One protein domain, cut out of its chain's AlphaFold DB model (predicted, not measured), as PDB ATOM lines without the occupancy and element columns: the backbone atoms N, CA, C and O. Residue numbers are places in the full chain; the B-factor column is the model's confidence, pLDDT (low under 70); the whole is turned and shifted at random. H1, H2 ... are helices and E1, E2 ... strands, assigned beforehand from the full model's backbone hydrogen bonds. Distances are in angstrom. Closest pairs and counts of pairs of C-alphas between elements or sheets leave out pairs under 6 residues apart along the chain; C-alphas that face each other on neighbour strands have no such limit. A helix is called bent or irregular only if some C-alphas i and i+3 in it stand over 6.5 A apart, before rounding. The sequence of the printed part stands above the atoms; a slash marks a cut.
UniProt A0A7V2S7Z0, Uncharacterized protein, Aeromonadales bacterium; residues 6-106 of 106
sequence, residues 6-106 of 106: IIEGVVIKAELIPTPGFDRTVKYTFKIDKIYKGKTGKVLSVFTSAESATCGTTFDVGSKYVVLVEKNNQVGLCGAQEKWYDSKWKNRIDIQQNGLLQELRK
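This is residues 6 to 106 of the 106 residues of an uncharacterized protein of Aeromonadales bacterium (UniProt A0A7V2S7Z0). A strongly twisted five-stranded sheet, with E1 and E2 sharply bent, folds into an open, incomplete barrel, and short H1 only grazes it. The 101 printed residues hold E1 to E5, then H1, mostly strand, with under half in named elements; the antiparallel order is E3, E2, E1, E4, E5. It is compact, radius of gyration of the C-alphas 13.7 A, spans 42 by 28 by 27 A.

E1, residues 6 to 17, 23.6 A long, begins at C-alpha 6 (143.348, 133.181, 118.246). E2 is 25 to 37, 24.8 A; E3 43 to 49, 20.2 A; E4 64 to 69; E5 81 to 84. H1, 100 to 104, ends at C-alpha 104 (140.319, 140.937, 119.118).

E1, E2 and E3 form a meander, antiparallel neighbours in turn; E4 beside E1 completes a Greek key. Within hydrogen-bond range are N 10 and O 31, 2.9 A, N 28 and O 46, 2.9 A, N 7 and O 67, 3.1 A, and N 84 and O 64, 2.8 A. H1's O i to N i+4 pair is within range.

The farthest C-alphas, Pro 20 and Trp 89, are 44.9 A apart. The printed part has no cut. The links E3 to E4, E4 to E5 and E5 to H1 are long. pLDDT is under 70 at 19 to 23, 50 to 56 and 76 to 106.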
ATOM      1  N   ILE A   6     142.638 132.503 117.160       87.56
ATOM      2  CA  ILE A   6     143.348 133.181 118.246       87.56
ATOM      3  C   ILE A   6     143.029 132.404 119.508       87.56
ATOM      4  O   ILE A   6     141.857 132.253 119.864       87.56
ATOM      5  N   ILE A   7     144.067 131.872 120.137       88.81
ATOM      6  CA  ILE A   7     143.946 130.984 121.288       88.81
ATOM      7  C   ILE A   7     144.872 131.432 122.407       88.81
ATOM      8  O   ILE A   7     145.902 132.052 122.162       88.81
ATOM      9  N   GLU A   8     144.513 131.065 123.623       88.62
ATOM     10  CA  GLU A   8     145.372 131.108 124.792       88.62
ATOM     11  C   GLU A   8     145.482 129.701 125.369       88.62
ATOM     12  O   GLU A   8     144.486 128.977 125.488       88.62
ATOM     13  N   GLY A   9     146.701 129.305 125.716       89.56
ATOM     14  CA  GLY A   9     146.947 127.981 126.258       89.56
ATOM     15  C   GLY A   9     148.383 127.763 126.699       89.56
ATOM     16  O   GLY A   9     149.266 128.589 126.465       89.56
ATOM     17  N   VAL A  10     148.595 126.614 127.329       90.56
ATOM     18  CA  VAL A  10     149.897 126.168 127.825       90.56
ATOM     19  C   VAL A  10     150.508 125.183 126.844       90.56
ATOM     20  O   VAL A  10     149.841 124.251 126.389       90.56
ATOM     21  N   VAL A  11     151.788 125.359 126.538       91.12
ATOM     22  CA  VAL A  11     152.546 124.403 125.726       91.12
ATOM     23  C   VAL A  11     152.799 123.158 126.569       91.12
ATOM     24  O   VAL A  11     153.457 123.225 127.599       91.12
ATOM     25  N   ILE A  12     152.297 122.007 126.138       93.50
ATOM     26  CA  ILE A  12     152.447 120.734 126.861       93.50
ATOM     27  C   ILE A  12     153.425 119.771 126.188       93.50
ATOM     28  O   ILE A  12     153.830 118.789 126.801       93.50
ATOM     29  N   LYS A  13     153.796 120.019 124.925       92.25
ATOM     30  CA  LYS A  13     154.737 119.176 124.177       92.25
ATOM     31  C   LYS A  13     155.396 119.959 123.046       92.25
ATOM     32  O   LYS A  13     154.717 120.751 122.393       92.25
ATOM     33  N   ALA A  14     156.665 119.677 122.780       90.56
ATOM     34  CA  ALA A  14     157.387 120.115 121.592       90.56
ATOM     35  C   ALA A  14     158.025 118.890 120.922       90.56
ATOM     36  O   ALA A  14     158.586 118.035 121.607       90.56
ATOM     37  N   GLU A  15     157.904 118.781 119.603       90.62
ATOM     38  CA  GLU A  15     158.428 117.661 118.820       90.62
ATOM     39  C   GLU A  15     159.089 118.192 117.549       90.62
ATOM     40  O   GLU A  15     158.469 118.939 116.791       90.62
ATOM     41  N   LEU A  16     160.332 117.785 117.292       87.06
ATOM     42  CA  LEU A  16     160.956 118.003 115.993       87.06
ATOM     43  C   LEU A  16     160.366 116.994 115.009       87.06
ATOM     44  O   LEU A  16     160.452 115.787 115.231       87.06
ATOM     45  N   ILE A  17     159.766 117.483 113.931       84.25
ATOM     46  CA  ILE A  17     159.302 116.639 112.840       84.25
ATOM     47  C   ILE A  17     160.427 116.562 111.810       84.25
ATOM     48  O   ILE A  17     160.786 117.594 111.232       84.25
ATOM     49  N   PRO A  18     160.991 115.367 111.564       71.00
ATOM     50  CA  PRO A  18     161.924 115.178 110.472       71.00
ATOM     51  C   PRO A  18     161.165 115.316 109.150       71.00
ATOM     52  O   PRO A  18     160.387 114.445 108.763       71.00
ATOM     53  N   THR A  19     161.371 116.437 108.472       64.81
ATOM     54  CA  THR A  19     160.932 116.665 107.096       64.81
ATOM     55  C   THR A  19     162.093 116.357 106.146       64.81
ATOM     56  O   THR A  19     163.226 116.729 106.452       64.81
ATOM     57  N   PRO A  20     161.869 115.658 105.017       60.78
ATOM     58  CA  PRO A  20     162.922 115.441 104.028       60.78
ATOM     59  C   PRO A  20     163.371 116.791 103.441       60.78
ATOM     60  O   PRO A  20     162.598 117.452 102.753       60.78
ATOM     61  N   GLY A  21     164.603 117.212 103.751       63.25
ATOM     62  CA  GLY A  21     165.174 118.514 103.372       63.25
ATOM     63  C   GLY A  21     165.973 119.174 104.508       63.25
ATOM     64  O   GLY A  21     166.177 118.569 105.559       63.25
ATOM     65  N   PHE A  22     166.434 120.413 104.294       55.91
ATOM     66  CA  PHE A  22     167.096 121.231 105.328       55.91
ATOM     67  C   PHE A  22     166.100 121.922 106.276       55.91
ATOM     68  O   PHE A  22     166.459 122.257 107.402       55.91
ATOM     69  N   ASP A  23     164.836 122.066 105.867       63.12
ATOM     70  CA  ASP A  23     163.806 122.719 106.672       63.12
ATOM     71  C   ASP A  23     163.288 121.775 107.759       63.12
ATOM     72  O   ASP A  23     162.479 120.871 107.523       63.12
ATOM     73  N   ARG A  24     163.759 121.986 108.985       75.44
ATOM     74  CA  ARG A  24     163.251 121.293 110.172       75.44
ATOM     75  C   ARG A  24     161.958 121.965 110.627       75.44
ATOM     76  O   ARG A  24     161.938 123.168 110.865       75.44
ATOM     77  N   THR A  25     160.886 121.194 110.803       83.25
ATOM     78  CA  THR A  25     159.619 121.706 111.355       83.25
ATOM     79  C   THR A  25     159.501 121.323 112.823       83.25
ATOM     80  O   THR A  25     159.725 120.172 113.186       83.25
ATOM     81  N   VAL A  26     159.095 122.256 113.680       87.19
ATOM     82  CA  VAL A  26     158.766 121.978 115.081       87.19
ATOM     83  C   VAL A  26     157.253 121.993 115.258       87.19
ATOM     84  O   VAL A  26     156.566 122.938 114.867       87.19
ATOM     85  N   LYS A  27     156.728 120.935 115.870       91.00
ATOM     86  CA  LYS A  27     155.333 120.818 116.284       91.00
ATOM     87  C   LYS A  27     155.225 121.107 117.773       91.00
ATOM     88  O   LYS A  27     155.771 120.374 118.594       91.00
ATOM     89  N   TYR A  28     154.443 122.118 118.119       92.12
ATOM     90  CA  TYR A  28     154.094 122.431 119.499       92.12
ATOM     91  C   TYR A  28     152.652 122.040 119.771       92.12
ATOM     92  O   TYR A  28     151.757 122.337 118.984       92.12
ATOM     93  N   THR A  29     152.410 121.373 120.892       94.06
ATOM     94  CA  THR A  29     151.063 121.010 121.330       94.06
ATOM     95  C   THR A  29     150.654 121.901 122.487       94.06
ATOM     96  O   THR A  29     151.324 121.931 123.516       94.06
ATOM     97  N   PHE A  30     149.536 122.596 122.317       93.69
ATOM     98  CA  PHE A  30     148.933 123.474 123.304       93.69
ATOM     99  C   PHE A  30     147.727 122.801 123.943       93.69
ATOM    100  O   PHE A  30     146.845 122.307 123.238       93.69
ATOM    101  N   LYS A  31     147.654 122.841 125.272       95.19
ATOM    102  CA  LYS A  31     146.404 122.677 126.011       95.19
ATOM    103  C   LYS A  31     145.697 124.029 126.033       95.19
ATOM    104  O   LYS A  31     146.268 125.007 126.506       95.19
ATOM    105  N   ILE A  32     144.490 124.080 125.485       93.31
ATOM    106  CA  ILE A  32     143.744 125.321 125.280       93.31
ATOM    107  C   ILE A  32     142.975 125.683 126.544       93.31
ATOM    108  O   ILE A  32     142.151 124.897 127.013       93.31
ATOM    109  N   ASP A  33     143.214 126.896 127.035       88.69
ATOM    110  CA  ASP A  33     142.483 127.489 128.154       88.69
ATOM    111  C   ASP A  33     141.336 128.365 127.640       88.69
ATOM    112  O   ASP A  33     140.221 128.319 128.163       88.69
ATOM    113  N   LYS A  34     141.593 129.156 126.589       86.88
ATOM    114  CA  LYS A  34     140.618 130.093 126.026       86.88
ATOM    115  C   LYS A  34     140.758 130.221 124.514       86.88
ATOM    116  O   LYS A  34     141.853 130.197 123.960       86.88
ATOM    117  N   ILE A  35     139.624 130.381 123.840       88.62
ATOM    118  CA  ILE A  35     139.555 130.639 122.401       88.62
ATOM    119  C   ILE A  35     138.964 132.032 122.223       88.62
ATOM    120  O   ILE A  35     137.849 132.294 122.667       88.62
ATOM    121  N   TYR A  36     139.711 132.920 121.577       86.06
ATOM    122  CA  TYR A  36     139.253 134.268 121.254       86.06
ATOM    123  C   TYR A  36     138.664 134.360 119.846       86.06
ATOM    124  O   TYR A  36     137.774 135.166 119.599       86.06
ATOM    125  N   LYS A  37     139.155 133.535 118.912       86.00
ATOM    126  CA  LYS A  37     138.685 133.502 117.522       86.00
ATOM    127  C   LYS A  37     138.829 132.107 116.928       86.00
ATOM    128  O   LYS A  37     139.841 131.439 117.141       86.00
ATOM    129  N   GLY A  38     137.863 131.715 116.101       87.94
ATOM    130  CA  GLY A  38     137.858 130.432 115.395       87.94
ATOM    131  C   GLY A  38     137.357 129.275 116.264       87.94
ATOM    132  O   GLY A  38     136.802 129.481 117.338       87.94
ATOM    133  N   LYS A  39     137.520 128.042 115.772       87.69
ATOM    134  CA  LYS A  39     137.135 126.815 116.485       87.69
ATOM    135  C   LYS A  39     138.321 125.858 116.571       87.69
ATOM    136  O   LYS A  39     139.067 125.690 115.603       87.69
ATOM    137  N   THR A  40     138.491 125.229 117.727       90.94
ATOM    138  CA  THR A  40     139.475 124.170 117.960       90.94
ATOM    139  C   THR A  40     139.044 123.290 119.137       90.94
ATOM    140  O   THR A  40     138.064 123.603 119.811       90.94
ATOM    141  N   GLY A  41     139.732 122.167 119.342       91.56
ATOM    142  CA  GLY A  41     139.509 121.291 120.487       91.56
ATOM    143  C   GLY A  41     140.203 121.801 121.753       91.56
ATOM    144  O   GLY A  41     140.844 122.848 121.757       91.56
ATOM    145  N   LYS A  42     140.131 121.008 122.828       93.44
ATOM    146  CA  LYS A  42     140.854 121.273 124.091       93.44
ATOM    147  C   LYS A  42     142.379 121.210 123.938       93.44
ATOM    148  O   LYS A  42     143.107 121.671 124.809       93.44
ATOM    149  N   VAL A  43     142.851 120.611 122.847       95.38
ATOM    150  CA  VAL A  43     144.261 120.505 122.486       95.38
ATOM    151  C   VAL A  43     144.415 120.936 121.030       95.38
ATOM    152  O   VAL A  43     143.605 120.548 120.185       95.38
ATOM    153  N   LEU A  44     145.452 121.719 120.732       94.12
ATOM    154  CA  LEU A  44     145.815 122.115 119.373       94.12
ATOM    155  C   LEU A  44     147.307 121.894 119.143       94.12
ATOM    156  O   LEU A  44     148.131 122.379 119.912       94.12
ATOM    157  N   SER A  45     147.657 121.221 118.050       93.62
ATOM    158  CA  SER A  45     149.030 121.221 117.549       93.62
ATOM    159  C   SER A  45     149.217 122.336 116.530       93.62
ATOM    160  O   SER A  45     148.428 122.444 115.587       93.62
ATOM    161  N   VAL A  46     150.259 123.136 116.721       90.06
ATOM    162  CA  VAL A  46     150.715 124.158 115.779       90.06
ATOM    163  C   VAL A  46     152.103 123.808 115.262       90.06
ATOM    164  O   VAL A  46     152.864 123.109 115.934       90.06
ATOM    165  N   PHE A  47     152.414 124.288 114.066       88.00
ATOM    166  CA  PHE A  47     153.657 123.988 113.365       88.00
ATOM    167  C   PHE A  47     154.382 125.280 113.039       88.00
ATOM    168  O   PHE A  47     153.759 126.264 112.642       88.00
ATOM    169  N   THR A  48     155.693 125.263 113.202       84.44
ATOM    170  CA  THR A  48     156.561 126.387 112.871       84.44
ATOM    171  C   THR A  48     157.898 125.869 112.379       84.44
ATOM    172  O   THR A  48     158.272 124.733 112.680       84.44
ATOM    173  N   SER A  49     158.611 126.677 111.604       77.31
ATOM    174  CA  SER A  49     159.972 126.323 111.222       77.31
ATOM    175  C   SER A  49     160.893 126.335 112.444       77.31
ATOM    176  O   SER A  49     160.704 127.130 113.365       77.31
ATOM    177  N   ALA A  50     161.888 125.454 112.468       63.56
ATOM    178  CA  ALA A  50     162.892 125.413 113.526       63.56
ATOM    179  C   ALA A  50     163.874 126.590 113.446       63.56
ATOM    180  O   ALA A  50     164.504 126.926 114.446       63.56
ATOM    181  N   GLU A  51     164.014 127.210 112.273       61.59
ATOM    182  CA  GLU A  51     164.994 128.268 112.046       61.59
ATOM    183  C   GLU A  51     164.337 129.650 112.021       61.59
ATOM    184  O   GLU A  51     163.443 129.931 111.219       61.59
ATOM    185  N   SER A  52     164.831 130.563 112.860       57.00
ATOM    186  CA  SER A  52     164.402 131.969 112.879       57.00
ATOM    187  C   SER A  52     164.678 132.688 111.553       57.00
ATOM    188  O   SER A  52     163.906 133.567 111.174       57.00
ATOM    189  N   ALA A  53     165.703 132.256 110.805       53.03
ATOM    190  CA  ALA A  53     166.013 132.723 109.448       53.03
ATOM    191  C   ALA A  53     164.872 132.470 108.442       53.03
ATOM    192  O   ALA A  53     164.763 133.166 107.437       53.03
ATOM    193  N   THR A  54     163.982 131.521 108.746       57.34
ATOM    194  CA  THR A  54     162.785 131.190 107.952       57.34
ATOM    195  C   THR A  54     161.487 131.643 108.633       57.34
ATOM    196  O   THR A  54     160.404 131.133 108.345       57.34
ATOM    197  N   CYS A  55     161.581 132.613 109.549       59.16
ATOM    198  CA  CYS A  55     160.465 133.105 110.355       59.16
ATOM    199  C   CYS A  55     159.857 132.034 111.285       59.16
ATOM    200  O   CYS A  55     158.651 132.051 111.536       59.16
ATOM    201  N   GLY A  56     160.668 131.114 111.813       59.69
ATOM    202  CA  GLY A  56     160.271 130.199 112.884       59.69
ATOM    203  C   GLY A  56     160.028 130.910 114.219       59.69
ATOM    204  O   GLY A  56     160.691 131.901 114.522       59.69
ATOM    205  N   THR A  57     159.088 130.417 115.026       73.62
ATOM    206  CA  THR A  57     158.848 130.899 116.397       73.62
ATOM    207  C   THR A  57     159.146 129.795 117.411       73.62
ATOM    208  O   THR A  57     158.971 128.611 117.128       73.62
ATOM    209  N   THR A  58     159.628 130.159 118.596       78.50
ATOM    210  CA  THR A  58     159.964 129.196 119.654       78.50
ATOM    211  C   THR A  58     159.010 129.348 120.827       78.50
ATOM    212  O   THR A  58     158.631 130.455 121.206       78.50
ATOM    213  N   PHE A  59     158.604 128.214 121.395       82.62
ATOM    214  CA  PHE A  59     157.744 128.174 122.569       82.62
ATOM    215  C   PHE A  59     158.376 127.310 123.651       82.62
ATOM    216  O   PHE A  59     158.893 126.228 123.374       82.62
ATOM    217  N   ASP A  60     158.264 127.756 124.897       83.25
ATOM    218  CA  ASP A  60     158.756 127.018 126.048       83.25
ATOM    219  C   ASP A  60     157.674 126.063 126.549       83.25
ATOM    220  O   ASP A  60     156.551 126.475 126.866       83.25
ATOM    221  N   VAL A  61     158.011 124.775 126.659       86.31
ATOM    222  CA  VAL A  61     157.127 123.781 127.281       86.31
ATOM    223  C   VAL A  61     156.854 124.186 128.735       86.31
ATOM    224  O   VAL A  61     157.758 124.573 129.467       86.31
ATOM    225  N   GLY A  62     155.588 124.123 129.146       85.25
ATOM    226  CA  GLY A  62     155.105 124.558 130.456       85.25
ATOM    227  C   GLY A  62     154.733 126.039 130.536       85.25
ATOM    228  O   GLY A  62     154.086 126.441 131.499       85.25
ATOM    229  N   SER A  63     155.076 126.849 129.531       83.69
ATOM    230  CA  SER A  63     154.715 128.269 129.501       83.69
ATOM    231  C   SER A  63     153.370 128.515 128.815       83.69
ATOM    232  O   SER A  63     152.933 127.756 127.941       83.69
ATOM    233  N   LYS A  64     152.710 129.601 129.223       84.50
ATOM    234  CA  LYS A  64     151.414 130.038 128.707       84.50
ATOM    235  C   LYS A  64     151.589 131.139 127.664       84.50
ATOM    236  O   LYS A  64     152.409 132.033 127.844       84.50
ATOM    237  N   TYR A  65     150.806 131.088 126.591       84.50
ATOM    238  CA  TYR A  65     150.886 132.053 125.493       84.50
ATOM    239  C   TYR A  65     149.507 132.411 124.958       84.50
ATOM    240  O   TYR A  65     148.598 131.579 124.979       84.50
ATOM    241  N   VAL A  66     149.401 133.614 124.388       84.44
ATOM    242  CA  VAL A  66     148.369 133.944 123.400       84.44
ATOM    243  C   VAL A  66     148.990 133.821 122.012       84.44
ATOM    244  O   VAL A  66     150.048 134.391 121.745       84.44
ATOM    245  N   VAL A  67     148.347 133.055 121.132       83.19
ATOM    246  CA  VAL A  67     148.908 132.666 119.833       83.19
ATOM    247  C   VAL A  67     147.923 132.960 118.706       83.19
ATOM    248  O   VAL A  67     146.763 132.534 118.741       83.19
ATOM    249  N   LEU A  68     148.409 133.654 117.671       85.94
ATOM    250  CA  LEU A  68     147.724 133.795 116.387       85.94
ATOM    251  C   LEU A  68     148.099 132.633 115.486       85.94
ATOM    252  O   LEU A  68     149.235 132.508 115.039       85.94
ATOM    253  N   VAL A  69     147.111 131.807 115.176       85.06
ATOM    254  CA  VAL A  69     147.292 130.639 114.325       85.06
ATOM    255  C   VAL A  69     146.844 130.990 112.910       85.06
ATOM    256  O   VAL A  69     145.694 131.384 112.681       85.06
ATOM    257  N   GLU A  70     147.746 130.849 111.940       84.94
ATOM    258  CA  GLU A  70     147.449 131.015 110.518       84.94
ATOM    259  C   GLU A  70     146.633 129.821 109.982       84.94
ATOM    260  O   GLU A  70     146.125 128.981 110.733       84.94
ATOM    261  N   LYS A  71     146.414 129.752 108.665       82.06
ATOM    262  CA  LYS A  71     145.789 128.570 108.050       82.06
ATOM    263  C   LYS A  71     146.681 127.336 108.255       82.06
ATOM    264  O   LYS A  71     147.885 127.458 108.454       82.06
ATOM    265  N   ASN A  72     146.083 126.146 108.219       83.75
ATOM    266  CA  ASN A  72     146.781 124.862 108.393       83.75
ATOM    267  C   ASN A  72     147.553 124.727 109.722       83.75
ATOM    268  O   ASN A  72     148.521 123.980 109.804       83.75
ATOM    269  N   ASN A  73     147.116 125.437 110.768       86.62
ATOM    270  CA  ASN A  73     147.751 125.459 112.091       86.62
ATOM    271  C   ASN A  73     149.224 125.914 112.087       86.62
ATOM    272  O   ASN A  73     149.991 125.544 112.974       86.62
ATOM    273  N   GLN A  74     149.615 126.715 111.100       85.25
ATOM    274  CA  GLN A  74     150.943 127.316 111.027       85.25
ATOM    275  C   GLN A  74     151.044 128.519 111.969       85.25
ATOM    276  O   GLN A  74     150.087 129.284 112.124       85.25
ATOM    277  N   VAL A  75     152.209 128.691 112.580       81.06
ATOM    278  CA  VAL A  75     152.585 129.870 113.365       81.06
ATOM    279  C   VAL A  75     153.982 130.301 112.931       81.06
ATOM    280  O   VAL A  75     154.868 129.469 112.743       81.06
ATOM    281  N   GLY A  76     154.180 131.597 112.728       69.62
ATOM    282  CA  GLY A  76     155.453 132.147 112.269       69.62
ATOM    283  C   GLY A  76     155.802 133.421 113.021       69.62
ATOM    284  O   GLY A  76     154.931 134.030 113.630       69.62
ATOM    285  N   LEU A  77     157.062 133.837 112.928       61.47
ATOM    286  CA  LEU A  77     157.658 134.978 113.630       61.47
ATOM    287  C   LEU A  77     156.864 136.282 113.437       61.47
ATOM    288  O   LEU A  77     156.764 137.085 114.358       61.47
ATOM    289  N   CYS A  78     156.265 136.469 112.256       60.28
ATOM    290  CA  CYS A  78     155.448 137.641 111.923       60.28
ATOM    291  C   CYS A  78     153.984 137.540 112.398       60.28
ATOM    292  O   CYS A  78     153.224 138.499 112.255       60.28
ATOM    293  N   GLY A  79     153.558 136.386 112.911       56.81
ATOM    294  CA  GLY A  79     152.313 136.251 113.656       56.81
ATOM    295  C   GLY A  79     152.539 136.775 115.069       56.81
ATOM    296  O   GLY A  79     153.511 136.400 115.713       56.81
ATOM    297  N   ALA A  80     151.675 137.665 115.561       55.66
ATOM    298  CA  ALA A  80     151.799 138.136 116.937       55.66
ATOM    299  C   ALA A  80     151.677 136.935 117.897       55.66
ATOM    300  O   ALA A  80     150.637 136.273 117.942       55.66
ATOM    301  N   GLN A  81     152.743 136.653 118.643       61.53
ATOM    302  CA  GLN A  81     152.719 135.756 119.792       61.53
ATOM    303  C   GLN A  81     153.204 136.523 121.017       61.53
ATOM    304  O   GLN A  81     154.181 137.265 120.935       61.53
ATOM    305  N   GLU A  82     152.532 136.338 122.149       62.16
ATOM    306  CA  GLU A  82     152.946 136.944 123.412       62.16
ATOM    307  C   GLU A  82     153.007 135.863 124.491       62.16
ATOM    308  O   GLU A  82     152.045 135.117 124.711       62.16
ATOM    309  N   LYS A  83     154.176 135.750 125.132       60.12
ATOM    310  CA  LYS A  83     154.387 134.872 126.281       60.12
ATOM    311  C   LYS A  83     153.758 135.517 127.504       60.12
ATOM    312  O   LYS A  83     154.105 136.637 127.868       60.12
ATOM    313  N   TRP A  84     152.864 134.793 128.158       54.75
ATOM    314  CA  TRP A  84     152.273 135.227 129.411       54.75
ATOM    315  C   TRP A  84     153.234 134.871 130.549       54.75
ATOM    316  O   TRP A  84     153.409 133.699 130.880       54.75
ATOM    317  N   TYR A  85     153.893 135.879 131.121       51.22
ATOM    318  CA  TYR A  85     154.659 135.718 132.354       51.22
ATOM    319  C   TYR A  85     153.736 135.965 133.545       51.22
ATOM    320  O   TYR A  85     153.272 137.084 133.763       51.22
ATOM    321  N   ASP A  86     153.472 134.915 134.320       42.28
ATOM    322  CA  ASP A  86     152.812 135.044 135.614       42.28
ATOM    323  C   ASP A  86     153.825 135.588 136.628       42.28
ATOM    324  O   ASP A  86     154.617 134.858 137.220       42.28
ATOM    325  N   SER A  87     153.859 136.907 136.789       34.72
ATOM    326  CA  SER A  87     154.203 137.482 138.082       34.72
ATOM    327  C   SER A  87     153.492 138.820 138.225       34.72
ATOM    328  O   SER A  87     153.345 139.575 137.267       34.72
ATOM    329  N   LYS A  88     153.018 139.084 139.439       40.84
ATOM    330  CA  LYS A  88     152.098 140.143 139.873       40.84
ATOM    331  C   LYS A  88     152.308 141.583 139.368       40.84
ATOM    332  O   LYS A  88     151.483 142.415 139.721       40.84
ATOM    333  N   TRP A  89     153.313 141.929 138.570       40.25
ATOM    334  CA  TRP A  89     153.494 143.273 138.015       40.25
ATOM    335  C   TRP A  89     154.179 143.220 136.637       40.25
ATOM    336  O   TRP A  89     155.231 142.611 136.507       40.25
ATOM    337  N   LYS A  90     153.619 143.960 135.663       40.06
ATOM    338  CA  LYS A  90     154.125 144.237 134.293       40.06
ATOM    339  C   LYS A  90     153.936 143.142 133.226       40.06
ATOM    340  O   LYS A  90     154.831 142.358 132.957       40.06
ATOM    341  N   ASN A  91     152.788 143.188 132.541       45.03
ATOM    342  CA  ASN A  91     152.726 143.459 131.091       45.03
ATOM    343  C   ASN A  91     151.265 143.554 130.618       45.03
ATOM    344  O   ASN A  91     150.724 142.696 129.935       45.03
ATOM    345  N   ARG A  92     150.605 144.660 130.993       40.59
ATOM    346  CA  ARG A  92     149.423 145.174 130.272       40.59
ATOM    347  C   ARG A  92     149.813 146.133 129.132       40.59
ATOM    348  O   ARG A  92     148.946 146.806 128.580       40.59
ATOM    349  N   ILE A  93     151.103 146.210 128.801       41.75
ATOM    350  CA  ILE A  93     151.695 147.165 127.857       41.75
ATOM    351  C   ILE A  93     152.630 146.391 126.916       41.75
ATOM    352  O   ILE A  93     153.833 146.466 127.059       41.75
ATOM    353  N   ASP A  94     152.060 145.593 126.017       43.22
ATOM    354  CA  ASP A  94     152.702 145.167 124.749       43.22
ATOM    355  C   ASP A  94     151.666 144.589 123.775       43.22
ATOM    356  O   ASP A  94     151.782 144.715 122.556       43.22
ATOM    357  N   ILE A  95     150.522 144.177 124.328       46.62
ATOM    358  CA  ILE A  95     149.223 144.066 123.658       46.62
ATOM    359  C   ILE A  95     148.940 145.276 122.716       46.62
ATOM    360  O   ILE A  95     148.249 145.129 121.708       46.62
ATOM    361  N   GLN A  96     149.499 146.468 122.987       43.03
ATOM    362  CA  GLN A  96     149.290 147.684 122.189       43.03
ATOM    363  C   GLN A  96     150.148 147.841 120.919       43.03
ATOM    364  O   GLN A  96     149.747 148.638 120.073       43.03
ATOM    365  N   GLN A  97     151.254 147.108 120.721       42.59
ATOM    366  CA  GLN A  97     152.153 147.400 119.586       42.59
ATOM    367  C   GLN A  97     152.038 146.459 118.376       42.59
ATOM    368  O   GLN A  97     152.330 146.898 117.269       42.59
ATOM    369  N   ASN A  98     151.524 145.229 118.505       43.19
ATOM    370  CA  ASN A  98     151.510 144.280 117.380       43.19
ATOM    371  C   ASN A  98     150.186 143.521 117.228       43.19
ATOM    372  O   ASN A  98     150.014 142.475 117.838       43.19
ATOM    373  N   GLY A  99     149.274 144.012 116.372       45.00
ATOM    374  CA  GLY A  99     148.220 143.258 115.650       45.00
ATOM    375  C   GLY A  99     147.111 142.524 116.435       45.00
ATOM    376  O   GLY A  99     145.975 142.456 115.965       45.00
ATOM    377  N   LEU A 100     147.401 142.009 117.630       52.00
ATOM    378  CA  LEU A 100     146.563 141.156 118.467       52.00
ATOM    379  C   LEU A 100     145.287 141.883 118.908       52.00
ATOM    380  O   LEU A 100     144.188 141.364 118.739       52.00
ATOM    381  N   LEU A 101     145.414 143.128 119.386       47.28
ATOM    382  CA  LEU A 101     144.260 143.952 119.764       47.28
ATOM    383  C   LEU A 101     143.331 144.267 118.600       47.28
ATOM    384  O   LEU A 101     142.122 144.335 118.800       47.28
ATOM    385  N   GLN A 102     143.872 144.501 117.403       50.81
ATOM    386  CA  GLN A 102     143.036 144.857 116.258       50.81
ATOM    387  C   GLN A 102     142.173 143.679 115.799       50.81
ATOM    388  O   GLN A 102     141.041 143.887 115.367       50.81
ATOM    389  N   GLU A 103     142.676 142.447 115.916       47.75
ATOM    390  CA  GLU A 103     141.908 141.241 115.593       47.75
ATOM    391  C   GLU A 103     140.952 140.811 116.718       47.75
ATOM    392  O   GLU A 103     139.963 140.148 116.422       47.75
ATOM    393  N   LEU A 104     141.210 141.195 117.975       47.88
ATOM    394  CA  LEU A 104     140.319 140.937 119.118       47.88
ATOM    395  C   LEU A 104     139.170 141.952 119.261       47.88
ATOM    396  O   LEU A 104     138.205 141.677 119.966       47.88
ATOM    397  N   ARG A 105     139.274 143.135 118.636       47.03
ATOM    398  CA  ARG A 105     138.258 144.211 118.680       47.03
ATOM    399  C   ARG A 105     137.197 144.134 117.569       47.03
ATOM    400  O   ARG A 105     136.355 145.024 117.501       47.03
ATOM    401  N   LYS A 106     137.259 143.132 116.690       43.25
ATOM    402  CA  LYS A 106     136.278 142.891 115.619       43.25
ATOM    403  C   LYS A 106     135.402 141.701 115.961       43.25
ATOM    404  O   LYS A 106     134.208 141.763 115.610       43.25
TER     405      LYS A 106